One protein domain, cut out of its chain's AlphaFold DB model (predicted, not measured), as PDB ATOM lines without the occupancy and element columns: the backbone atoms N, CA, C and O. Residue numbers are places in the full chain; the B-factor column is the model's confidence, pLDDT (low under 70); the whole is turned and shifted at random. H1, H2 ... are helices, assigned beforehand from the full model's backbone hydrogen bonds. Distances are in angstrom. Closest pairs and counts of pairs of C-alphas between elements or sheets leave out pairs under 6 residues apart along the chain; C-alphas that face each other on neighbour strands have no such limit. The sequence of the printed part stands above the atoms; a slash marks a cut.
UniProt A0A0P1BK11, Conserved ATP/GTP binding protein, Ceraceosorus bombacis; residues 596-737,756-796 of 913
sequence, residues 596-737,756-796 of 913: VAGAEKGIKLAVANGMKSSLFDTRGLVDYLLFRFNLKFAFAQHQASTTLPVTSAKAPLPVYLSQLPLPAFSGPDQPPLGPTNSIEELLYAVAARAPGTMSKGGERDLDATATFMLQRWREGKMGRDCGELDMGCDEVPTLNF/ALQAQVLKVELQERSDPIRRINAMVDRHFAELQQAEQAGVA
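What this domain is: This is residues 596 to 737 and 756 to 796 of the 913 residues of the protein "Conserved ATP/GTP binding protein" of Ceraceosorus bombacis (UniProt A0A0P1BK11). One long helix, H2, runs through the middle of the model, and four shorter helices, H1, H3, H4 and H5, gather round residues 618 to 633 of it, mostly crossing it steeply. Two more helices, H6 and H7, make a corner set off from this group, with the winding stretch of residues 715 to 737 passing between H2 and H7; residues 642 to 648 and 781 to 796 stick out. The printed part has 183 residues with seven named helices, H1 to H7 in order along the chain, and no named strand; the class is all helix. It is only just compact, close to loose, with a radius of gyration of the C-alphas of 18.9 A, and it spans 59 by 50 by 31 A.

How they stand to each other: H1, residues 596 to 607, touches H2, residues 618 to 643, with residues 603 to 607 alone; the closest C-alphas, of Val 607 and Leu 621, are 6.2 A apart, and the lines stand about perpendicular at 77 degrees. H2 is the hub, touching four helices. It touches H3, residues 655 to 659, with residues 626 to 633 alone, closest at the C-alphas of Phe 629 and Val 655, 6.5 A apart. With residues 619 to 626 alone it touches H4, residues 679 to 687, about perpendicular at 83 degrees; the closest C-alphas, of Asp 623 and Ile 679, are 5.5 A apart. With residues 618 to 622 alone it touches H5, residues 702 to 714, at a steep tilt of 55 degrees, the same way; the closest C-alphas, of Arg 619 and Ala 706, are 5.5 A apart. H4 and H5 touch about perpendicular at 86 degrees, closest at the C-alphas of Ala 687 and Thr 705, 5.7 A apart. H6, residues 756 to 768, and H7, residues 772 to 792, are close but not clearly touching, about perpendicular at 76 degrees. H6 is only just apart from H2, at 8.1 A. Every O i to N i+4 pair is within hydrogen-bond range in H1, H3, H4, H5, H6 and H7; in H2, 21 of 22 are.

Where its parts are: H1 begins at C-alpha 596, (50.167, 2.112, 17.867). H2 measures 37.7 A from first to last C-alpha and ends at C-alpha 643, (18.389, -10.278, 21.157). H7 measures 30.2 A and ends at C-alpha 792, (57.641, 6.227, 37.102).

The domain as a whole: The C-alphas farthest apart, of Pro 668 and Gln 792, are 63.0 A apart. Residues 738 to 755 are not printed, and C-alphas 737 and 756 are 16.7 A apart across the cut. The links H2 to H3, H3 to H4 and H4 to H5 are long. The mean pLDDT of the printed part is 83.9; residues 643 to 650, 664 to 671, 736 to 737, 756 to 758 and 794 to 796 are under 70.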
ATOM      1  N   VAL A 596      51.542   2.038  18.385       80.50
ATOM      2  CA  VAL A 596      50.167   2.112  17.867       80.50
ATOM      3  C   VAL A 596      49.268   2.998  18.733       80.50
ATOM      4  O   VAL A 596      48.654   3.925  18.207       80.50
ATOM      5  N   ALA A 597      49.244   2.793  20.053       80.50
ATOM      6  CA  ALA A 597      48.383   3.552  20.968       80.50
ATOM      7  C   ALA A 597      48.649   5.071  20.909       80.50
ATOM      8  O   ALA A 597      47.720   5.879  20.878       80.50
ATOM      9  N   GLY A 598      49.920   5.482  20.817       82.50
ATOM     10  CA  GLY A 598      50.280   6.892  20.655       82.50
ATOM     11  C   GLY A 598      49.879   7.480  19.297       82.50
ATOM     12  O   GLY A 598      49.504   8.654  19.220       82.50
ATOM     13  N   ALA A 599      49.948   6.681  18.229       86.50
ATOM     14  CA  ALA A 599      49.535   7.091  16.890       86.50
ATOM     15  C   ALA A 599      48.010   7.230  16.783       86.50
ATOM     16  O   ALA A 599      47.528   8.245  16.276       86.50
ATOM     17  N   GLU A 600      47.256   6.283  17.347       89.19
ATOM     18  CA  GLU A 600      45.800   6.372  17.449       89.19
ATOM     19  C   GLU A 600      45.376   7.611  18.252       89.19
ATOM     20  O   GLU A 600      44.558   8.400  17.779       89.19
ATOM     21  N   LYS A 601      45.998   7.861  19.413       88.31
ATOM     22  CA  LYS A 601      45.753   9.064  20.226       88.31
ATOM     23  C   LYS A 601      45.981  10.363  19.440       88.31
ATOM     24  O   LYS A 601      45.239  11.333  19.604       88.31
ATOM     25  N   GLY A 602      46.975  10.376  18.548       89.12
ATOM     26  CA  GLY A 602      47.212  11.470  17.603       89.12
ATOM     27  C   GLY A 602      46.080  11.653  16.585       89.12
ATOM     28  O   GLY A 602      45.606  12.777  16.408       89.12
ATOM     29  N   ILE A 603      45.617  10.565  15.960       92.00
ATOM     30  CA  ILE A 603      44.489  10.580  15.011       92.00
ATOM     31  C   ILE A 603      43.204  11.038  15.708       92.00
ATOM     32  O   ILE A 603      42.578  11.990  15.244       92.00
ATOM     33  N   LYS A 604      42.856  10.456  16.862       93.00
ATOM     34  CA  LYS A 604      41.701  10.840  17.694       93.00
ATOM     35  C   LYS A 604      41.680  12.347  17.971       93.00
ATOM     36  O   LYS A 604      40.688  13.022  17.691       93.00
ATOM     37  N   LEU A 605      42.801  12.912  18.428       91.69
ATOM     38  CA  LEU A 605      42.931  14.353  18.680       91.69
ATOM     39  C   LEU A 605      42.844  15.215  17.407       91.69
ATOM     40  O   LEU A 605      42.361  16.346  17.484       91.69
ATOM     41  N   ALA A 606      43.281  14.729  16.244       91.88
ATOM     42  CA  ALA A 606      43.135  15.439  14.971       91.88
ATOM     43  C   ALA A 606      41.691  15.391  14.438       91.88
ATOM     44  O   ALA A 606      41.149  16.424  14.028       91.88
ATOM     45  N   VAL A 607      41.033  14.234  14.529       94.19
ATOM     46  CA  VAL A 607      39.616  14.027  14.195       94.19
ATOM     47  C   VAL A 607      38.732  14.952  15.043       94.19
ATOM     48  O   VAL A 607      38.010  15.791  14.495       94.19
ATOM     49  N   ALA A 608      38.910  14.945  16.369       92.62
ATOM     50  CA  ALA A 608      38.238  15.850  17.312       92.62
ATOM     51  C   ALA A 608      38.605  17.344  17.160       92.62
ATOM     52  O   ALA A 608      37.943  18.193  17.768       92.62
ATOM     53  N   ASN A 609      39.600  17.668  16.324       90.94
ATOM     54  CA  ASN A 609      40.145  19.002  16.044       90.94
ATOM     55  C   ASN A 609      40.964  19.643  17.188       90.94
ATOM     56  O   ASN A 609      41.196  20.850  17.174       90.94
ATOM     57  N   GLY A 610      41.420  18.864  18.174       87.38
ATOM     58  CA  GLY A 610      42.355  19.305  19.222       87.38
ATOM     59  C   GLY A 610      43.808  19.458  18.738       87.38
ATOM     60  O   GLY A 610      44.579  20.227  19.317       87.38
ATOM     61  N   MET A 611      44.166  18.775  17.648       86.31
ATOM     62  CA  MET A 611      45.390  18.976  16.861       86.31
ATOM     63  C   MET A 611      45.055  19.540  15.474       86.31
ATOM     64  O   MET A 611      43.935  19.387  14.987       86.31
ATOM     65  N   LYS A 612      46.023  20.196  14.816       83.69
ATOM     66  CA  LYS A 612      45.826  20.720  13.453       83.69
ATOM     67  C   LYS A 612      45.673  19.564  12.460       83.69
ATOM     68  O   LYS A 612      46.581  18.749  12.351       83.69
ATOM     69  N   SER A 613      44.574  19.533  11.704       81.44
ATOM     70  CA  SER A 613      44.284  18.471  10.723       81.44
ATOM     71  C   SER A 613      45.425  18.253   9.728       81.44
ATOM     72  O   SER A 613      45.861  17.125   9.566       81.44
ATOM     73  N   SER A 614      46.001  19.329   9.170       84.12
ATOM     74  CA  SER A 614      47.096  19.285   8.174       84.12
ATOM     75  C   SER A 614      48.467  18.789   8.697       84.12
ATOM     76  O   SER A 614      49.516  19.199   8.193       84.12
ATOM     77  N   LEU A 615      48.477  18.030   9.787       85.94
ATOM     78  CA  LEU A 615      49.600  17.222  10.269       85.94
ATOM     79  C   LEU A 615      49.451  15.751   9.848       85.94
ATOM     80  O   LEU A 615      50.423  15.005   9.889       85.94
ATOM     81  N   PHE A 616      48.232  15.373   9.474       89.19
ATOM     82  CA  PHE A 616      47.803  14.076   8.984       89.19
ATOM     83  C   PHE A 616      47.221  14.277   7.579       89.19
ATOM     84  O   PHE A 616      46.906  15.405   7.186       89.19
ATOM     85  N   ASP A 617      47.059  13.190   6.833       90.81
ATOM     86  CA  ASP A 617      46.214  13.195   5.643       90.81
ATOM     87  C   ASP A 617      44.729  13.236   6.050       90.81
ATOM     88  O   ASP A 617      44.296  12.483   6.924       90.81
ATOM     89  N   THR A 618      43.945  14.113   5.418       93.50
ATOM     90  CA  THR A 618      42.507  14.238   5.678       93.50
ATOM     91  C   THR A 618      41.751  12.977   5.263       93.50
ATOM     92  O   THR A 618      40.825  12.599   5.979       93.50
ATOM     93  N   ARG A 619      42.140  12.293   4.172       94.75
ATOM     94  CA  ARG A 619      41.473  11.046   3.760       94.75
ATOM     95  C   ARG A 619      41.692   9.959   4.811       94.75
ATOM     96  O   ARG A 619      40.717   9.384   5.277       94.75
ATOM     97  N   GLY A 620      42.919   9.777   5.300       93.81
ATOM     98  CA  GLY A 620      43.249   8.874   6.409       93.81
ATOM     99  C   GLY A 620      42.539   9.191   7.736       93.81
ATOM    100  O   GLY A 620      42.158   8.269   8.456       93.81
ATOM    101  N   LEU A 621      42.282  10.469   8.057       94.88
ATOM    102  CA  LEU A 621      41.445  10.831   9.218       94.88
ATOM    103  C   LEU A 621      39.975  10.403   9.042       94.88
ATOM    104  O   LEU A 621      39.310  10.097  10.032       94.88
ATOM    105  N   VAL A 622      39.463  10.386   7.807       96.25
ATOM    106  CA  VAL A 622      38.098   9.929   7.493       96.25
ATOM    107  C   VAL A 622      38.033   8.409   7.329       96.25
ATOM    108  O   VAL A 622      37.048   7.811   7.748       96.25
ATOM    109  N   ASP A 623      39.086   7.763   6.829       96.50
ATOM    110  CA  ASP A 623      39.191   6.301   6.797       96.50
ATOM    111  C   ASP A 623      39.208   5.705   8.212       96.50
ATOM    112  O   ASP A 623      38.569   4.687   8.465       96.50
ATOM    113  N   TYR A 624      39.845   6.386   9.174       95.62
ATOM    114  CA  TYR A 624      39.735   6.017  10.587       95.62
ATOM    115  C   TYR A 624      38.289   6.125  11.103       95.62
ATOM    116  O   TYR A 624      37.832   5.245  11.829       95.62
ATOM    117  N   LEU A 625      37.527   7.150  10.700       96.06
ATOM    118  CA  LEU A 625      36.098   7.235  11.035       96.06
ATOM    119  C   LEU A 625      35.283   6.115  10.365       96.06
ATOM    120  O   LEU A 625      34.456   5.502  11.032       96.06
ATOM    121  N   LEU A 626      35.543   5.797   9.091       95.94
ATOM    122  CA  LEU A 626      34.908   4.680   8.377       95.94
ATOM    123  C   LEU A 626      35.177   3.336   9.071       95.94
ATOM    124  O   LEU A 626      34.247   2.571   9.316       95.94
ATOM    125  N   PHE A 627      36.430   3.082   9.450       95.19
ATOM    126  CA  PHE A 627      36.841   1.934  10.259       95.19
ATOM    127  C   PHE A 627      36.019   1.837  11.556       95.19
ATOM    128  O   PHE A 627      35.360   0.823  11.780       95.19
ATOM    129  N   ARG A 628      35.955   2.911  12.358       94.38
ATOM    130  CA  ARG A 628      35.171   2.938  13.610       94.38
ATOM    131  C   ARG A 628      33.664   2.748  13.376       94.38
ATOM    132  O   ARG A 628      33.024   2.001  14.111       94.38
ATOM    133  N   PHE A 629      33.087   3.344  12.327       94.31
ATOM    134  CA  PHE A 629      31.675   3.128  11.978       94.31
ATOM    135  C   PHE A 629      31.388   1.685  11.539       94.31
ATOM    136  O   PHE A 629      30.319   1.169  11.854       94.31
ATOM    137  N   ASN A 630      32.325   1.022  10.854       94.31
ATOM    138  CA  ASN A 630      32.192  -0.384  10.469       94.31
ATOM    139  C   ASN A 630      32.262  -1.325  11.687       94.31
ATOM    140  O   ASN A 630      31.521  -2.306  11.726       94.31
ATOM    141  N   LEU A 631      33.073  -1.003  12.703       91.88
ATOM    142  CA  LEU A 631      33.082  -1.725  13.985       91.88
ATOM    143  C   LEU A 631      31.770  -1.543  14.766       91.88
ATOM    144  O   LEU A 631      31.239  -2.529  15.277       91.88
ATOM    145  N   LYS A 632      31.218  -0.317  14.819       91.06
ATOM    146  CA  LYS A 632      29.900  -0.049  15.434       91.06
ATOM    147  C   LYS A 632      28.767  -0.776  14.708       91.06
ATOM    148  O   LYS A 632      27.904  -1.383  15.334       91.06
ATOM    149  N   PHE A 633      28.792  -0.759  13.377       91.25
ATOM    150  CA  PHE A 633      27.813  -1.448  12.539       91.25
ATOM    151  C   PHE A 633      27.804  -2.965  12.781       91.25
ATOM    152  O   PHE A 633      26.744  -3.534  13.037       91.25
ATOM    153  N   ALA A 634      28.973  -3.610  12.774       89.12
ATOM    154  CA  ALA A 634      29.077  -5.049  13.006       89.12
ATOM    155  C   ALA A 634      28.690  -5.456  14.444       89.12
ATOM    156  O   ALA A 634      28.133  -6.535  14.645       89.12
ATOM    157  N   PHE A 635      28.912  -4.590  15.439       88.44
ATOM    158  CA  PHE A 635      28.462  -4.826  16.813       88.44
ATOM    159  C   PHE A 635      26.933  -4.766  16.921       88.44
ATOM    160  O   PHE A 635      26.324  -5.663  17.498       88.44
ATOM    161  N   ALA A 636      26.300  -3.775  16.284       88.06
ATOM    162  CA  ALA A 636      24.844  -3.682  16.206       88.06
ATOM    163  C   ALA A 636      24.216  -4.878  15.458       88.06
ATOM    164  O   ALA A 636      23.161  -5.366  15.860       88.06
ATOM    165  N   GLN A 637      24.871  -5.393  14.408       86.25
ATOM    166  CA  GLN A 637      24.458  -6.639  13.746       86.25
ATOM    167  C   GLN A 637      24.556  -7.850  14.688       86.25
ATOM    168  O   GLN A 637      23.609  -8.630  14.765       86.25
ATOM    169  N   HIS A 638      25.660  -7.987  15.432       83.69
ATOM    170  CA  HIS A 638      25.828  -9.060  16.417       83.69
ATOM    171  C   HIS A 638      24.747  -8.990  17.503       83.69
ATOM    172  O   HIS A 638      24.057  -9.980  17.732       83.69
ATOM    173  N   GLN A 639      24.532  -7.816  18.113       82.44
ATOM    174  CA  GLN A 639      23.469  -7.614  19.102       82.44
ATOM    175  C   GLN A 639      22.098  -8.018  18.550       82.44
ATOM    176  O   GLN A 639      21.443  -8.866  19.151       82.44
ATOM    177  N   ALA A 640      21.707  -7.507  17.375       82.56
ATOM    178  CA  ALA A 640      20.429  -7.843  16.746       82.56
ATOM    179  C   ALA A 640      20.260  -9.354  16.492       82.56
ATOM    180  O   ALA A 640      19.163  -9.876  16.663       82.56
ATOM    181  N   SER A 641      21.340 -10.071  16.150       79.81
ATOM    182  CA  SER A 641      21.315 -11.537  15.990       79.81
ATOM    183  C   SER A 641      21.207 -12.323  17.306       79.81
ATOM    184  O   SER A 641      20.899 -13.510  17.277       79.81
ATOM    185  N   THR A 642      21.450 -11.677  18.452       75.50
ATOM    186  CA  THR A 642      21.393 -12.298  19.789       75.50
ATOM    187  C   THR A 642      20.159 -11.926  20.615       75.50
ATOM    188  O   THR A 642      19.844 -12.645  21.556       75.50
ATOM    189  N   THR A 643      19.467 -10.822  20.303       67.31
ATOM    190  CA  THR A 643      18.389 -10.278  21.157       67.31
ATOM    191  C   THR A 643      16.987 -10.324  20.553       67.31
ATOM    192  O   THR A 643      16.028 -10.050  21.272       67.31
ATOM    193  N   LEU A 644      16.835 -10.653  19.265       54.34
ATOM    194  CA  LEU A 644      15.546 -10.594  18.567       54.34
ATOM    195  C   LEU A 644      15.153 -11.945  17.944       54.34
ATOM    196  O   LEU A 644      15.913 -12.472  17.128       54.34
ATOM    197  N   PRO A 645      13.949 -12.484  18.230       53.16
ATOM    198  CA  PRO A 645      13.322 -13.457  17.340       53.16
ATOM    199  C   PRO A 645      12.991 -12.794  15.990       53.16
ATOM    200  O   PRO A 645      12.898 -11.571  15.882       53.16
ATOM    201  N   VAL A 646      12.826 -13.600  14.938       51.59
ATOM    202  CA  VAL A 646      12.805 -13.126  13.539       51.59
ATOM    203  C   VAL A 646      11.441 -12.531  13.139       51.59
ATOM    204  O   VAL A 646      10.737 -13.056  12.282       51.59
ATOM    205  N   THR A 647      11.056 -11.411  13.756       50.50
ATOM    206  CA  THR A 647       9.814 -10.677  13.462       50.50
ATOM    207  C   THR A 647      10.091  -9.212  13.108       50.50
ATOM    208  O   THR A 647      10.312  -8.370  13.970       50.50
ATOM    209  N   SER A 648      10.079  -8.930  11.796       52.25
ATOM    210  CA  SER A 648       9.988  -7.614  11.116       52.25
ATOM    211  C   SER A 648      10.931  -6.456  11.511       52.25
ATOM    212  O   SER A 648      10.908  -5.416  10.845       52.25
ATOM    213  N   ALA A 649      11.806  -6.608  12.505       57.53
ATOM    214  CA  ALA A 649      12.790  -5.600  12.881       57.53
ATOM    215  C   ALA A 649      13.740  -5.290  11.708       57.53
ATOM    216  O   ALA A 649      14.510  -6.140  11.253       57.53
ATOM    217  N   LYS A 650      13.690  -4.050  11.206       63.38
ATOM    218  CA  LYS A 650      14.533  -3.596  10.095       63.38
ATOM    219  C   LYS A 650      16.008  -3.717  10.481       63.38
ATOM    220  O   LYS A 650      16.450  -3.051  11.415       63.38
ATOM    221  N   ALA A 651      16.757  -4.527   9.731       70.25
ATOM    222  CA  ALA A 651      18.180  -4.749   9.969       70.25
ATOM    223  C   ALA A 651      18.950  -3.415  10.094       70.25
ATOM    224  O   ALA A 651      18.664  -2.475   9.338       70.25
ATOM    225  N   PRO A 652      19.919  -3.313  11.027       83.12
ATOM    226  CA  PRO A 652      20.700  -2.095  11.203       83.12
ATOM    227  C   PRO A 652      21.448  -1.739   9.913       83.12
ATOM    228  O   PRO A 652      21.768  -2.602   9.096       83.12
ATOM    229  N   LEU A 653      21.746  -0.451   9.738       86.94
ATOM    230  CA  LEU A 653      22.503   0.076   8.603       86.94
ATOM    231  C   LEU A 653      23.714   0.875   9.104       86.94
ATOM    232  O   LEU A 653      23.618   1.515  10.156       86.94
ATOM    233  N   PRO A 654      24.836   0.907   8.360       90.62
ATOM    234  CA  PRO A 654      25.972   1.742   8.713       90.62
ATOM    235  C   PRO A 654      25.584   3.221   8.802       90.62
ATOM    236  O   PRO A 654      24.841   3.752   7.971       90.62
ATOM    237  N   VAL A 655      26.159   3.908   9.786       91.12
ATOM    238  CA  VAL A 655      25.905   5.329  10.073       91.12
ATOM    239  C   VAL A 655      26.117   6.209   8.838       91.12
ATOM    240  O   VAL A 655      25.316   7.093   8.549       91.12
ATOM    241  N   TYR A 656      27.168   5.952   8.057       91.38
ATOM    242  CA  TYR A 656      27.461   6.731   6.855       91.38
ATOM    243  C   TYR A 656      26.451   6.510   5.717       91.38
ATOM    244  O   TYR A 656      26.220   7.447   4.962       91.38
ATOM    245  N   LEU A 657      25.797   5.343   5.622       90.62
ATOM    246  CA  LEU A 657      24.745   5.108   4.620       90.62
ATOM    247  C   LEU A 657      23.421   5.801   4.976       90.62
ATOM    248  O   LEU A 657      22.651   6.134   4.082       90.62
ATOM    249  N   SER A 658      23.157   6.041   6.266       88.44
ATOM    250  CA  SER A 658      21.941   6.731   6.726       88.44
ATOM    251  C   SER A 658      22.117   8.238   6.959       88.44
ATOM    252  O   SER A 658      21.128   8.967   6.935       88.44
ATOM    253  N   GLN A 659      23.348   8.723   7.181       90.56
ATOM    254  CA  GLN A 659      23.622  10.116   7.576       90.56
ATOM    255  C   GLN A 659      24.447  10.940   6.574       90.56
ATOM    256  O   GLN A 659      24.658  12.132   6.818       90.56
ATOM    257  N   LEU A 660      24.933  10.374   5.463       90.88
ATOM    258  CA  LEU A 660      25.627  11.144   4.417       90.88
ATOM    259  C   LEU A 660      24.735  11.372   3.189       90.88
ATOM    260  O   LEU A 660      23.865  10.554   2.899       90.88
ATOM    261  N   PRO A 661      24.938  12.479   2.447       88.75
ATOM    262  CA  PRO A 661      24.245  12.698   1.188       88.75
ATOM    263  C   PRO A 661      24.790  11.717   0.139       88.75
ATOM    264  O   PRO A 661      25.873  11.917  -0.405       88.75
ATOM    265  N   LEU A 662      24.035  10.653  -0.127       87.56
ATOM    266  CA  LEU A 662      24.342   9.624  -1.120       87.56
ATOM    267  C   LEU A 662      23.304   9.646  -2.257       87.56
ATOM    268  O   LEU A 662      22.161  10.060  -2.040       87.56
ATOM    269  N   PRO A 663      23.664   9.224  -3.482       81.38
ATOM    270  CA  PRO A 663      22.691   9.004  -4.546       81.38
ATOM    271  C   PRO A 663      21.803   7.790  -4.221       81.38
ATOM    272  O   PRO A 663      22.306   6.724  -3.881       81.38
ATOM    273  N   ALA A 664      20.481   7.939  -4.356       67.25
ATOM    274  CA  ALA A 664      19.530   6.835  -4.168       67.25
ATOM    275  C   ALA A 664      19.634   5.757  -5.269       67.25
ATOM    276  O   ALA A 664      19.343   4.592  -5.025       67.25
ATOM    277  N   PHE A 665      20.074   6.161  -6.464       64.19
ATOM    278  CA  PHE A 665      20.426   5.317  -7.603       64.19
ATOM    279  C   PHE A 665      21.552   6.013  -8.381       64.19
ATOM    280  O   PHE A 665      21.557   7.245  -8.464       64.19
ATOM    281  N   SER A 666      22.475   5.242  -8.961       58.94
ATOM    282  CA  SER A 666      23.645   5.758  -9.697       58.94
ATOM    283  C   SER A 666      23.610   5.415 -11.196       58.94
ATOM    284  O   SER A 666      24.642   5.441 -11.861       58.94
ATOM    285  N   GLY A 667      22.421   5.122 -11.734       60.12
ATOM    286  CA  GLY A 667      22.216   4.573 -13.081       60.12
ATOM    287  C   GLY A 667      21.996   3.053 -13.062       60.12
ATOM    288  O   GLY A 667      22.010   2.461 -11.981       60.12
ATOM    289  N   PRO A 668      21.767   2.414 -14.225       59.56
ATOM    290  CA  PRO A 668      21.595   0.962 -14.310       59.56
ATOM    291  C   PRO A 668      22.886   0.202 -13.957       59.56
ATOM    292  O   PRO A 668      22.828  -0.824 -13.286       59.56
ATOM    293  N   ASP A 669      24.049   0.745 -14.331       60.62
ATOM    294  CA  ASP A 669      25.350   0.067 -14.208       60.62
ATOM    295  C   ASP A 669      26.016   0.224 -12.829       60.62
ATOM    296  O   ASP A 669      27.073  -0.355 -12.573       60.62
ATOM    297  N   GLN A 670      25.434   1.021 -11.922       63.56
ATOM    298  CA  GLN A 670      25.970   1.247 -10.577       63.56
ATOM    299  C   GLN A 670      24.890   1.051  -9.500       63.56
ATOM    300  O   GLN A 670      24.023   1.917  -9.332       63.56
ATOM    301  N   PRO A 671      24.944  -0.049  -8.720       68.31
ATOM    302  CA  PRO A 671      24.009  -0.269  -7.624       68.31
ATOM    303  C   PRO A 671      24.196   0.763  -6.495       68.31
ATOM    304  O   PRO A 671      25.264   1.370  -6.378       68.31
ATOM    305  N   PRO A 672      23.192   0.944  -5.616       75.81
ATOM    306  CA  PRO A 672      23.340   1.777  -4.426       75.81
ATOM    307  C   PRO A 672      24.474   1.264  -3.524       75.81
ATOM    308  O   PRO A 672      24.649   0.053  -3.355       75.81
ATOM    309  N   LEU A 673      25.227   2.205  -2.942       83.50
ATOM    310  CA  LEU A 673      26.408   1.933  -2.116       83.50
ATOM    311  C   LEU A 673      26.057   1.030  -0.921       83.50
ATOM    312  O   LEU A 673      25.219   1.383  -0.090       83.50
ATOM    313  N   GLY A 674      26.727  -0.119  -0.829       86.75
ATOM    314  CA  GLY A 674      26.638  -1.017   0.323       86.75
ATOM    315  C   GLY A 674      27.593  -0.626   1.461       86.75
ATOM    316  O   GLY A 674      28.347   0.341   1.349       86.75
ATOM    317  N   PRO A 675      27.601  -1.380   2.576       91.50
ATOM    318  CA  PRO A 675      28.651  -1.253   3.581       91.50
ATOM    319  C   PRO A 675      30.017  -1.534   2.932       91.50
ATOM    320  O   PRO A 675      30.174  -2.550   2.255       91.50
ATOM    321  N   THR A 676      30.995  -0.644   3.118       92.94
ATOM    322  CA  THR A 676      32.308  -0.743   2.459       92.94
ATOM    323  C   THR A 676      33.467  -0.447   3.407       92.94
ATOM    324  O   THR A 676      33.343   0.296   4.381       92.94
ATOM    325  N   ASN A 677      34.623  -1.045   3.116       92.88
ATOM    326  CA  ASN A 677      35.905  -0.715   3.738       92.88
ATOM    327  C   ASN A 677      36.748   0.248   2.883       92.88
ATOM    328  O   ASN A 677      37.799   0.677   3.354       92.88
ATOM    329  N   SER A 678      36.323   0.581   1.657       93.50
ATOM    330  CA  SER A 678      37.041   1.501   0.773       93.50
ATOM    331  C   SER A 678      36.646   2.951   1.051       93.50
ATOM    332  O   SER A 678      35.515   3.371   0.801       93.50
ATOM    333  N   ILE A 679      37.606   3.740   1.536       94.62
ATOM    334  CA  ILE A 679      37.434   5.188   1.688       94.62
ATOM    335  C   ILE A 679      37.251   5.887   0.333       94.62
ATOM    336  O   ILE A 679      36.509   6.861   0.252       94.62
ATOM    337  N   GLU A 680      37.868   5.388  -0.740       93.69
ATOM    338  CA  GLU A 680      37.752   5.997  -2.071       93.69
ATOM    339  C   GLU A 680      36.355   5.796  -2.664       93.69
ATOM    340  O   GLU A 680      35.768   6.751  -3.166       93.69
ATOM    341  N   GLU A 681      35.781   4.599  -2.516       92.31
ATOM    342  CA  GLU A 681      34.404   4.287  -2.924       92.31
ATOM    343  C   GLU A 681      33.392   5.173  -2.179       92.31
ATOM    344  O   GLU A 681      32.536   5.814  -2.796       92.31
ATOM    345  N   LEU A 682      33.537   5.282  -0.850       93.81
ATOM    346  CA  LEU A 682      32.670   6.117  -0.023       93.81
ATOM    347  C   LEU A 682      32.795   7.605  -0.375       93.81
ATOM    348  O   LEU A 682      31.779   8.273  -0.564       93.81
ATOM    349  N   LEU A 683      34.015   8.142  -0.486       94.50
ATOM    350  CA  LEU A 683      34.217   9.546  -0.856       94.50
ATOM    351  C   LEU A 683      33.700   9.825  -2.273       94.50
ATOM    352  O   LEU A 683      33.044  10.841  -2.482       94.50
ATOM    353  N   TYR A 684      33.916   8.920  -3.231       92.50
ATOM    354  CA  TYR A 684      33.417   9.076  -4.596       92.50
ATOM    355  C   TYR A 684      31.882   9.107  -4.648       92.50
ATOM    356  O   TYR A 684      31.308   9.931  -5.366       92.50
ATOM    357  N   ALA A 685      31.205   8.266  -3.860       91.00
ATOM    358  CA  ALA A 685      29.747   8.253  -3.755       91.00
ATOM    359  C   ALA A 685      29.187   9.503  -3.049       91.00
ATOM    360  O   ALA A 685      28.230  10.104  -3.536       91.00
ATOM    361  N   VAL A 686      29.796   9.936  -1.938       92.75
ATOM    362  CA  VAL A 686      29.367  11.127  -1.175       92.75
ATOM    363  C   VAL A 686      29.592  12.415  -1.973       92.75
ATOM    364  O   VAL A 686      28.742  13.309  -1.956       92.75
ATOM    365  N   ALA A 687      30.684  12.502  -2.737       92.62
ATOM    366  CA  ALA A 687      30.975  13.645  -3.600       92.62
ATOM    367  C   ALA A 687      29.847  13.922  -4.613       92.62
ATOM    368  O   ALA A 687      29.558  15.073  -4.915       92.62
ATOM    369  N   ALA A 688      29.127  12.890  -5.075       89.06
ATOM    370  CA  ALA A 688      28.009  13.041  -6.015       89.06
ATOM    371  C   ALA A 688      26.875  13.961  -5.516       89.06
ATOM    372  O   ALA A 688      26.077  14.438  -6.323       89.06
ATOM    373  N   ARG A 689      26.766  14.189  -4.197       89.06
ATOM    374  CA  ARG A 689      25.724  15.028  -3.577       89.06
ATOM    375  C   ARG A 689      26.252  16.018  -2.526       89.06
ATOM    376  O   ARG A 689      25.483  16.863  -2.066       89.06
ATOM    377  N   ALA A 690      27.524  15.951  -2.128       90.25
ATOM    378  CA  ALA A 690      28.093  16.845  -1.122       90.25
ATOM    379  C   ALA A 690      28.388  18.256  -1.690       90.25
ATOM    380  O   ALA A 690      29.063  18.394  -2.715       90.25
ATOM    381  N   PRO A 691      27.925  19.340  -1.035       89.00
ATOM    382  CA  PRO A 691      28.078  20.698  -1.549       89.00
ATOM    383  C   PRO A 691      29.549  21.135  -1.576       89.00
ATOM    384  O   PRO A 691      30.271  20.978  -0.595       89.00
ATOM    385  N   GLY A 692      29.976  21.730  -2.694       86.88
ATOM    386  CA  GLY A 692      31.345  22.233  -2.867       86.88
ATOM    387  C   GLY A 692      32.407  21.155  -3.124       86.88
ATOM    388  O   GLY A 692      33.589  21.452  -2.994       86.88
ATOM    389  N   THR A 693      32.001  19.931  -3.481       89.50
ATOM    390  CA  THR A 693      32.912  18.800  -3.763       89.50
ATOM    391  C   THR A 693      33.069  18.471  -5.254       89.50
ATOM    392  O   THR A 693      33.724  17.497  -5.609       89.50
ATOM    393  N   MET A 694      32.502  19.297  -6.136       89.56
ATOM    394  CA  MET A 694      32.729  19.228  -7.584       89.56
ATOM    395  C   MET A 694      33.785  20.254  -7.993       89.56
ATOM    396  O   MET A 694      33.682  21.431  -7.635       89.56
ATOM    397  N   SER A 695      34.787  19.815  -8.751       85.25
ATOM    398  CA  SER A 695      35.843  20.667  -9.297       85.25
ATOM    399  C   SER A 695      35.393  21.372 -10.592       85.25
ATOM    400  O   SER A 695      34.300  21.142 -11.125       85.25
ATOM    401  N   LYS A 696      36.245  22.251 -11.138       80.56
ATOM    402  CA  LYS A 696      36.020  22.830 -12.471       80.56
ATOM    403  C   LYS A 696      36.200  21.744 -13.533       80.56
ATOM    404  O   LYS A 696      37.312  21.270 -13.720       80.56
ATOM    405  N   GLY A 697      35.120  21.411 -14.236       80.88
ATOM    406  CA  GLY A 697      35.067  20.296 -15.190       80.88
ATOM    407  C   GLY A 697      34.127  19.165 -14.759       80.88
ATOM    408  O   GLY A 697      33.821  18.303 -15.571       80.88
ATOM    409  N   GLY A 698      33.613  19.192 -13.521       82.25
ATOM    410  CA  GLY A 698      32.671  18.183 -13.017       82.25
ATOM    411  C   GLY A 698      33.327  16.947 -12.392       82.25
ATOM    412  O   GLY A 698      32.623  16.007 -12.027       82.25
ATOM    413  N   GLU A 699      34.653  16.939 -12.231       89.00
ATOM    414  CA  GLU A 699      35.350  15.882 -11.493       89.00
ATOM    415  C   GLU A 699      35.060  15.977  -9.984       89.00
ATOM    416  O   GLU A 699      34.822  17.056  -9.435       89.00
ATOM    417  N   ARG A 700      35.108  14.834  -9.294       91.19
ATOM    418  CA  ARG A 700      34.794  14.726  -7.863       91.19
ATOM    419  C   ARG A 700      36.041  14.985  -7.013       91.19
ATOM    420  O   ARG A 700      36.964  14.174  -6.993       91.19
ATOM    421  N   ASP A 701      36.054  16.093  -6.276       94.19
ATOM    422  CA  ASP A 701      37.117  16.441  -5.330       94.19
ATOM    423  C   ASP A 701      36.959  15.622  -4.034       94.19
ATOM    424  O   ASP A 701      36.176  15.941  -3.127       94.19
ATOM    425  N   LEU A 702      37.719  14.531  -3.951       94.25
ATOM    426  CA  LEU A 702      37.713  13.625  -2.802       94.25
ATOM    427  C   LEU A 702      38.304  14.268  -1.532       94.25
ATOM    428  O   LEU A 702      37.938  13.861  -0.432       94.25
ATOM    429  N   ASP A 703      39.155  15.293  -1.642       93.50
ATOM    430  CA  ASP A 703      39.769  15.972  -0.492       93.50
ATOM    431  C   ASP A 703      38.843  17.039   0.106       93.50
ATOM    432  O   ASP A 703      38.718  17.150   1.334       93.50
ATOM    433  N   ALA A 704      38.107  17.764  -0.740       93.81
ATOM    434  CA  ALA A 704      36.954  18.556  -0.325       93.81
ATOM    435  C   ALA A 704      35.880  17.661   0.315       93.81
ATOM    436  O   ALA A 704      35.335  18.010   1.364       93.81
ATOM    437  N   THR A 705      35.633  16.470  -0.245       95.62
ATOM    438  CA  THR A 705      34.664  15.506   0.307       95.62
ATOM    439  C   THR A 705      35.099  14.946   1.659       95.62
ATOM    440  O   THR A 705      34.297  14.916   2.594       95.62
ATOM    441  N   ALA A 706      36.372  14.576   1.820       95.94
ATOM    442  CA  ALA A 706      36.916  14.141   3.104       95.94
ATOM    443  C   ALA A 706      36.837  15.274   4.143       95.94
ATOM    444  O   ALA A 706      36.426  15.058   5.284       95.94
ATOM    445  N   THR A 707      37.132  16.512   3.736       94.88
ATOM    446  CA  THR A 707      36.976  17.696   4.593       94.88
ATOM    447  C   THR A 707      35.513  17.909   5.010       94.88
ATOM    448  O   THR A 707      35.244  18.159   6.187       94.88
ATOM    449  N   PHE A 708      34.559  17.749   4.086       95.44
ATOM    450  CA  PHE A 708      33.120  17.825   4.354       95.44
ATOM    451  C   PHE A 708      32.646  16.728   5.320       95.44
ATOM    452  O   PHE A 708      31.979  17.036   6.308       95.44
ATOM    453  N   MET A 709      33.020  15.463   5.094       95.19
ATOM    454  CA  MET A 709      32.630  14.337   5.954       95.19
ATOM    455  C   MET A 709      33.234  14.456   7.362       95.19
ATOM    456  O   MET A 709      32.529  14.280   8.359       95.19
ATOM    457  N   LEU A 710      34.509  14.847   7.469       95.06
ATOM    458  CA  LEU A 710      35.150  15.128   8.754       95.06
ATOM    459  C   LEU A 710      34.445  16.278   9.494       95.06
ATOM    460  O   LEU A 710      34.264  16.213  10.712       95.06
ATOM    461  N   GLN A 711      34.009  17.317   8.778       94.31
ATOM    462  CA  GLN A 711      33.271  18.431   9.372       94.31
ATOM    463  C   GLN A 711      31.846  18.031   9.799       94.31
ATOM    464  O   GLN A 711      31.438  18.401  10.898       94.31
ATOM    465  N   ARG A 712      31.125  17.208   9.018       94.50
ATOM    466  CA  ARG A 712      29.825  16.617   9.411       94.50
ATOM    467  C   ARG A 712      29.934  15.896  10.757       94.50
ATOM    468  O   ARG A 712      29.131  16.161  11.649       94.50
ATOM    469  N   TRP A 713      30.948  15.046  10.931       94.88
ATOM    470  CA  TRP A 713      31.193  14.349  12.198       94.88
ATOM    471  C   TRP A 713      31.553  15.310  13.342       94.88
ATOM    472  O   TRP A 713      30.988  15.221  14.432       94.88
ATOM    473  N   ARG A 714      32.428  16.295  13.094       93.94
ATOM    474  CA  ARG A 714      32.806  17.318  14.092       93.94
ATOM    475  C   ARG A 714      31.630  18.173  14.580       93.94
ATOM    476  O   ARG A 714      31.728  18.741  15.665       93.94
ATOM    477  N   GLU A 715      30.565  18.264  13.791       92.56
ATOM    478  CA  GLU A 715      29.323  18.990  14.082       92.56
ATOM    479  C   GLU A 715      28.199  18.093  14.639       92.56
ATOM    480  O   GLU A 715      27.079  18.572  14.801       92.56
ATOM    481  N   GLY A 716      28.452  16.803  14.901       92.62
ATOM    482  CA  GLY A 716      27.436  15.853  15.387       92.62
ATOM    483  C   GLY A 716      26.423  15.400  14.328       92.62
ATOM    484  O   GLY A 716      25.499  14.647  14.625       92.62
ATOM    485  N   LYS A 717      26.602  15.794  13.061       92.75
ATOM    486  CA  LYS A 717      25.689  15.499  11.938       92.75
ATOM    487  C   LYS A 717      25.845  14.071  11.383       92.75
ATOM    488  O   LYS A 717      25.559  13.830  10.214       92.75
ATOM    489  N   MET A 718      26.331  13.159  12.222       89.75
ATOM    490  CA  MET A 718      26.428  11.715  11.989       89.75
ATOM    491  C   MET A 718      25.603  10.925  13.024       89.75
ATOM    492  O   MET A 718      25.719   9.711  13.080       89.75
ATOM    493  N   GLY A 719      24.796  11.592  13.859       84.56
ATOM    494  CA  GLY A 719      24.119  10.983  15.009       84.56
ATOM    495  C   GLY A 719      24.856  11.249  16.327       84.56
ATOM    496  O   GLY A 719      26.058  11.525  16.335       84.56
ATOM    497  N   ARG A 720      24.121  11.198  17.446       75.69
ATOM    498  CA  ARG A 720      24.629  11.548  18.790       75.69
ATOM    499  C   ARG A 720      25.639  10.522  19.315       75.69
ATOM    500  O   ARG A 720      26.665  10.882  19.886       75.69
ATOM    501  N   ASP A 721      25.407   9.259  18.997       78.19
ATOM    502  CA  ASP A 721      26.065   8.089  19.607       78.19
ATOM    503  C   ASP A 721      27.332   7.664  18.830       78.19
ATOM    504  O   ASP A 721      27.975   6.644  19.088       78.19
ATOM    505  N   CYS A 722      27.697   8.492  17.848       85.06
ATOM    506  CA  CYS A 722      28.789   8.292  16.901       85.06
ATOM    507  C   CYS A 722      29.998   9.202  17.174       85.06
ATOM    508  O   CYS A 722      30.967   9.164  16.417       85.06
ATOM    509  N   GLY A 723      29.933  10.056  18.203       87.88
ATOM    510  CA  GLY A 723      30.991  11.014  18.536       87.88
ATOM    511  C   GLY A 723      32.057  10.509  19.515       87.88
ATOM    512  O   GLY A 723      33.144  11.078  19.541       87.88
ATOM    513  N   GLU A 724      31.784   9.467  20.303       92.56
ATOM    514  CA  GLU A 724      32.744   8.866  21.247       92.56
ATOM    515  C   GLU A 724      33.849   8.098  20.497       92.56
ATOM    516  O   GLU A 724      33.564   7.450  19.489       92.56
ATOM    517  N   LEU A 725      35.107   8.181  20.956       92.81
ATOM    518  CA  LEU A 725      36.238   7.497  20.315       92.81
ATOM    519  C   LEU A 725      37.242   6.814  21.271       92.81
ATOM    520  O   LEU A 725      38.106   6.100  20.767       92.81
ATOM    521  N   ASP A 726      37.197   6.974  22.593       90.56
ATOM    522  CA  ASP A 726      38.144   6.320  23.515       90.56
ATOM    523  C   ASP A 726      37.622   5.025  24.149       90.56
ATOM    524  O   ASP A 726      38.421   4.110  24.342       90.56
ATOM    525  N   MET A 727      36.333   4.940  24.487       89.69
ATOM    526  CA  MET A 727      35.758   3.804  25.224       89.69
ATOM    527  C   MET A 727      35.429   2.632  24.301       89.69
ATOM    528  O   MET A 727      35.773   1.492  24.615       89.69
ATOM    529  N   GLY A 728      34.785   2.918  23.160       86.44
ATOM    530  CA  GLY A 728      34.452   1.910  22.146       86.44
ATOM    531  C   GLY A 728      33.583   0.760  22.670       86.44
ATOM    532  O   GLY A 728      33.821  -0.389  22.301       86.44
ATOM    533  N   CYS A 729      32.620   1.054  23.555       85.31
ATOM    534  CA  CYS A 729      31.712   0.056  24.131       85.31
ATOM    535  C   CYS A 729      30.916  -0.672  23.040       85.31
ATOM    536  O   CYS A 729      30.918  -1.897  22.980       85.31
ATOM    537  N   ASP A 730      30.315   0.094  22.128       86.50
ATOM    538  CA  ASP A 730      29.389  -0.404  21.104       86.50
ATOM    539  C   ASP A 730      30.117  -0.885  19.832       86.50
ATOM    540  O   ASP A 730      29.647  -0.674  18.718       86.50
ATOM    541  N   GLU A 731      31.314  -1.463  19.969       89.12
ATOM    542  CA  GLU A 731      32.198  -1.815  18.851       89.12
ATOM    543  C   GLU A 731      32.743  -3.239  18.947       89.12
ATOM    544  O   GLU A 731      33.148  -3.696  20.016       89.12
ATOM    545  N   VAL A 732      32.842  -3.918  17.798       87.06
ATOM    546  CA  VAL A 732      33.585  -5.182  17.680       87.06
ATOM    547  C   VAL A 732      35.062  -4.944  18.044       87.06
ATOM    548  O   VAL A 732      35.615  -3.909  17.658       87.06
ATOM    549  N   PRO A 733      35.727  -5.862  18.771       83.81
ATOM    550  CA  PRO A 733      37.116  -5.665  19.163       83.81
ATOM    551  C   PRO A 733      38.091  -5.488  17.997       83.81
ATOM    552  O   PRO A 733      37.980  -6.125  16.948       83.81
ATOM    553  N   THR A 734      39.109  -4.658  18.223       81.94
ATOM    554  CA  THR A 734      40.207  -4.456  17.275       81.94
ATOM    555  C   THR A 734      41.364  -5.405  17.563       81.94
ATOM    556  O   THR A 734      41.880  -5.408  18.679       81.94
ATOM    557  N   LEU A 735      41.876  -6.102  16.549       72.00
ATOM    558  CA  LEU A 735      43.027  -7.017  16.658       72.00
ATOM    559  C   LEU A 735      44.388  -6.278  16.671       72.00
ATOM    560  O   LEU A 735      45.402  -6.783  16.191       72.00
ATOM    561  N   ASN A 736      44.416  -5.056  17.206       63.66
ATOM    562  CA  ASN A 736      45.616  -4.235  17.359       63.66
ATOM    563  C   ASN A 736      46.355  -4.648  18.649       63.66
ATOM    564  O   ASN A 736      46.243  -3.967  19.665       63.66
ATOM    565  N   PHE A 737      47.066  -5.780  18.619       47.53
ATOM    566  CA  PHE A 737      47.712  -6.381  19.798       47.53
ATOM    567  C   PHE A 737      48.592  -5.399  20.601       47.53
ATOM    568  O   PHE A 737      49.588  -4.864  20.097       47.53
ATOM    569  N   ALA A 756      40.543 -19.664  14.211       65.44
ATOM    570  CA  ALA A 756      39.498 -20.170  15.111       65.44
ATOM    571  C   ALA A 756      39.693 -19.705  16.572       65.44
ATOM    572  O   ALA A 756      38.736 -19.303  17.230       65.44
ATOM    573  N   LEU A 757      40.948 -19.656  17.040       62.62
ATOM    574  CA  LEU A 757      41.312 -19.126  18.356       62.62
ATOM    575  C   LEU A 757      41.005 -17.623  18.481       62.62
ATOM    576  O   LEU A 757      40.409 -17.197  19.466       62.62
ATOM    577  N   GLN A 758      41.353 -16.813  17.473       68.44
ATOM    578  CA  GLN A 758      41.005 -15.387  17.453       68.44
ATOM    579  C   GLN A 758      39.483 -15.177  17.421       68.44
ATOM    580  O   GLN A 758      38.981 -14.296  18.108       68.44
ATOM    581  N   ALA A 759      38.734 -16.005  16.687       70.06
ATOM    582  CA  ALA A 759      37.274 -15.956  16.659       70.06
ATOM    583  C   ALA A 759      36.649 -16.319  18.021       70.06
ATOM    584  O   ALA A 759      35.638 -15.731  18.407       70.06
ATOM    585  N   GLN A 760      37.257 -17.237  18.778       70.19
ATOM    586  CA  GLN A 760      36.834 -17.565  20.142       70.19
ATOM    587  C   GLN A 760      37.139 -16.426  21.128       70.19
ATOM    588  O   GLN A 760      36.260 -16.043  21.896       70.19
ATOM    589  N   VAL A 761      38.331 -15.818  21.056       72.75
ATOM    590  CA  VAL A 761      38.685 -14.623  21.849       72.75
ATOM    591  C   VAL A 761      37.744 -13.452  21.537       72.75
ATOM    592  O   VAL A 761      37.245 -12.807  22.456       72.75
ATOM    593  N   LEU A 762      37.427 -13.220  20.258       74.50
ATOM    594  CA  LEU A 762      36.471 -12.190  19.839       74.50
ATOM    595  C   LEU A 762      35.071 -12.422  20.421       74.50
ATOM    596  O   LEU A 762      34.445 -11.455  20.840       74.50
ATOM    597  N   LYS A 763      34.584 -13.672  20.498       76.19
ATOM    598  CA  LYS A 763      33.298 -13.985  21.154       76.19
ATOM    599  C   LYS A 763      33.304 -13.625  22.642       76.19
ATOM    600  O   LYS A 763      32.341 -13.025  23.109       76.19
ATOM    601  N   VAL A 764      34.383 -13.940  23.362       76.75
ATOM    602  CA  VAL A 764      34.516 -13.596  24.790       76.75
ATOM    603  C   VAL A 764      34.576 -12.079  24.982       76.75
ATOM    604  O   VAL A 764      33.828 -11.543  25.793       76.75
ATOM    605  N   GLU A 765      35.382 -11.347  24.206       75.50
ATOM    606  CA  GLU A 765      35.453  -9.886  24.365       75.50
ATOM    607  C   GLU A 765      34.164  -9.178  23.889       75.50
ATOM    608  O   GLU A 765      33.799  -8.138  24.433       75.50
ATOM    609  N   LEU A 766      33.418  -9.744  22.931       80.25
ATOM    610  CA  LEU A 766      32.070  -9.275  22.578       80.25
ATOM    611  C   LEU A 766      31.071  -9.455  23.732       80.25
ATOM    612  O   LEU A 766      30.241  -8.573  23.941       80.25
ATOM    613  N   GLN A 767      31.175 -10.545  24.501       76.00
ATOM    614  CA  GLN A 767      30.398 -10.727  25.731       76.00
ATOM    615  C   GLN A 767      30.839  -9.741  26.824       76.00
ATOM    616  O   GLN A 767      29.993  -9.102  27.435       76.00
ATOM    617  N   GLU A 768      32.140  -9.515  27.035       71.88
ATOM    618  CA  GLU A 768      32.599  -8.501  28.004       71.88
ATOM    619  C   GLU A 768      32.158  -7.071  27.645       71.88
ATOM    620  O   GLU A 768      31.942  -6.244  28.531       71.88
ATOM    621  N   ARG A 769      32.012  -6.770  26.349       78.50
ATOM    622  CA  ARG A 769      31.540  -5.472  25.840       78.50
ATOM    623  C   ARG A 769      30.025  -5.274  25.947       78.50
ATOM    624  O   ARG A 769      29.573  -4.152  25.735       78.50
ATOM    625  N   SER A 770      29.240  -6.297  26.308       74.81
ATOM    626  CA  SER A 770      27.800  -6.112  26.547       74.81
ATOM    627  C   SER A 770      27.499  -5.319  27.826       74.81
ATOM    628  O   SER A 770      26.407  -4.772  27.943       74.81
ATOM    629  N   ASP A 771      28.452  -5.228  28.761       87.00
ATOM    630  CA  ASP A 771      28.388  -4.342  29.928       87.00
ATOM    631  C   ASP A 771      29.241  -3.074  29.690       87.00
ATOM    632  O   ASP A 771      30.468  -3.089  29.878       87.00
ATOM    633  N   PRO A 772      28.622  -1.938  29.307       87.25
ATOM    634  CA  PRO A 772      29.356  -0.698  29.090       87.25
ATOM    635  C   PRO A 772      29.938  -0.128  30.392       87.25
ATOM    636  O   PRO A 772      30.967   0.541  30.340       87.25
ATOM    637  N   ILE A 773      29.342  -0.393  31.560       91.56
ATOM    638  CA  ILE A 773      29.792   0.155  32.848       91.56
ATOM    639  C   ILE A 773      31.085  -0.542  33.280       91.56
ATOM    640  O   ILE A 773      32.076   0.131  33.586       91.56
ATOM    641  N   ARG A 774      31.124  -1.879  33.241       90.12
ATOM    642  CA  ARG A 774      32.347  -2.662  33.486       90.12
ATOM    643  C   ARG A 774      33.440  -2.312  32.477       90.12
ATOM    644  O   ARG A 774      34.585  -2.111  32.891       90.12
ATOM    645  N   ARG A 775      33.105  -2.152  31.188       88.94
ATOM    646  CA  ARG A 775      34.084  -1.756  30.162       88.94
ATOM    647  C   ARG A 775      34.662  -0.359  30.413       88.94
ATOM    648  O   ARG A 775      35.883  -0.211  30.397       88.94
ATOM    649  N   ILE A 776      33.828   0.647  30.690       93.38
ATOM    650  CA  ILE A 776      34.273   2.021  30.996       93.38
ATOM    651  C   ILE A 776      35.162   2.037  32.242       93.38
ATOM    652  O   ILE A 776      36.224   2.661  32.221       93.38
ATOM    653  N   ASN A 777      34.778   1.318  33.302       93.38
ATOM    654  CA  ASN A 777      35.587   1.213  34.513       93.38
ATOM    655  C   ASN A 777      36.980   0.635  34.214       93.38
ATOM    656  O   ASN A 777      37.976   1.289  34.523       93.38
ATOM    657  N   ALA A 778      37.062  -0.510  33.528       90.44
ATOM    658  CA  ALA A 778      38.337  -1.137  33.171       90.44
ATOM    659  C   ALA A 778      39.218  -0.255  32.259       90.44
ATOM    660  O   ALA A 778      40.439  -0.215  32.426       90.44
ATOM    661  N   MET A 779      38.618   0.481  31.315       90.81
ATOM    662  CA  MET A 779      39.333   1.407  30.425       90.81
ATOM    663  C   MET A 779      39.896   2.624  31.178       90.81
ATOM    664  O   MET A 779      41.037   3.026  30.940       90.81
ATOM    665  N   VAL A 780      39.130   3.197  32.114       93.44
ATOM    666  CA  VAL A 780      39.581   4.309  32.970       93.44
ATOM    667  C   VAL A 780      40.675   3.851  33.942       93.44
ATOM    668  O   VAL A 780      41.676   4.552  34.103       93.44
ATOM    669  N   ASP A 781      40.537   2.663  34.533       92.62
ATOM    670  CA  ASP A 781      41.520   2.107  35.470       92.62
ATOM    671  C   ASP A 781      42.857   1.808  34.777       92.62
ATOM    672  O   ASP A 781      43.910   2.243  35.256       92.62
ATOM    673  N   ARG A 782      42.820   1.175  33.591       90.38
ATOM    674  CA  ARG A 782      44.002   0.977  32.732       90.38
ATOM    675  C   ARG A 782      44.665   2.312  32.392       90.38
ATOM    676  O   ARG A 782      45.875   2.448  32.550       90.38
ATOM    677  N   HIS A 783      43.878   3.315  32.001       88.62
ATOM    678  CA  HIS A 783      44.403   4.629  31.639       88.62
ATOM    679  C   HIS A 783      45.173   5.296  32.788       88.62
ATOM    680  O   HIS A 783      46.283   5.791  32.582       88.62
ATOM    681  N   PHE A 784      44.632   5.306  34.009       87.44
ATOM    682  CA  PHE A 784      45.343   5.898  35.146       87.44
ATOM    683  C   PHE A 784      46.578   5.080  35.562       87.44
ATOM    684  O   PHE A 784      47.602   5.683  35.903       87.44
ATOM    685  N   ALA A 785      46.544   3.747  35.436       87.88
ATOM    686  CA  ALA A 785      47.717   2.893  35.631       87.88
ATOM    687  C   ALA A 785      48.835   3.187  34.607       87.88
ATOM    688  O   ALA A 785      49.982   3.407  35.003       87.88
ATOM    689  N   GLU A 786      48.516   3.296  33.311       82.75
ATOM    690  CA  GLU A 786      49.463   3.708  32.259       82.75
ATOM    691  C   GLU A 786      50.107   5.067  32.565       82.75
ATOM    692  O   GLU A 786      51.316   5.245  32.395       82.75
ATOM    693  N   LEU A 787      49.315   6.047  33.020       80.12
ATOM    694  CA  LEU A 787      49.830   7.374  33.363       80.12
ATOM    695  C   LEU A 787      50.799   7.334  34.550       80.12
ATOM    696  O   LEU A 787      51.783   8.081  34.552       80.12
ATOM    697  N   GLN A 788      50.549   6.468  35.532       80.12
ATOM    698  CA  GLN A 788      51.431   6.256  36.677       80.12
ATOM    699  C   GLN A 788      52.730   5.546  36.267       80.12
ATOM    700  O   GLN A 788      53.814   6.033  36.595       80.12
ATOM    701  N   GLN A 789      52.642   4.475  35.475       80.12
ATOM    702  CA  GLN A 789      53.805   3.763  34.932       80.12
ATOM    703  C   GLN A 789      54.672   4.675  34.046       80.12
ATOM    704  O   GLN A 789      55.892   4.723  34.196       80.12
ATOM    705  N   ALA A 790      54.059   5.467  33.159       72.88
ATOM    706  CA  ALA A 790      54.771   6.406  32.291       72.88
ATOM    707  C   ALA A 790      55.436   7.563  33.064       72.88
ATOM    708  O   ALA A 790      56.437   8.117  32.597       72.88
ATOM    709  N   GLU A 791      54.912   7.932  34.240       72.50
ATOM    710  CA  GLU A 791      55.570   8.859  35.167       72.50
ATOM    711  C   GLU A 791      56.757   8.202  35.885       72.50
ATOM    712  O   GLU A 791      57.844   8.783  35.886       72.50
ATOM    713  N   GLN A 792      56.581   6.995  36.434       76.31
ATOM    714  CA  GLN A 792      57.641   6.227  37.102       76.31
ATOM    715  C   GLN A 792      58.823   5.947  36.162       76.31
ATOM    716  O   GLN A 792      59.973   6.188  36.521       76.31
ATOM    717  N   ALA A 793      58.546   5.533  34.923       70.88
ATOM    718  CA  ALA A 793      59.552   5.252  33.899       70.88
ATOM    719  C   ALA A 793      60.277   6.507  33.362       70.88
ATOM    720  O   ALA A 793      61.143   6.396  32.493       70.88
ATOM    721  N   GLY A 794      59.906   7.716  33.806       64.25
ATOM    722  CA  GLY A 794      60.532   8.978  33.390       64.25
ATOM    723  C   GLY A 794      60.361   9.336  31.905       64.25
ATOM    724  O   GLY A 794      60.914  10.345  31.452       64.25
ATOM    725  N   VAL A 795      59.591   8.543  31.147       58.47
ATOM    726  CA  VAL A 795      59.298   8.756  29.724       58.47
ATOM    727  C   VAL A 795      58.708  10.153  29.552       58.47
ATOM    728  O   VAL A 795      57.950  10.621  30.399       58.47
ATOM    729  N   ALA A 796      59.117  10.854  28.488       48.66
ATOM    730  CA  ALA A 796      59.212  12.315  28.444       48.66
ATOM    731  C   ALA A 796      57.880  13.104  28.404       48.66
ATOM    732  O   ALA A 796      57.684  13.994  27.579       48.66
TER     733      ALA A 796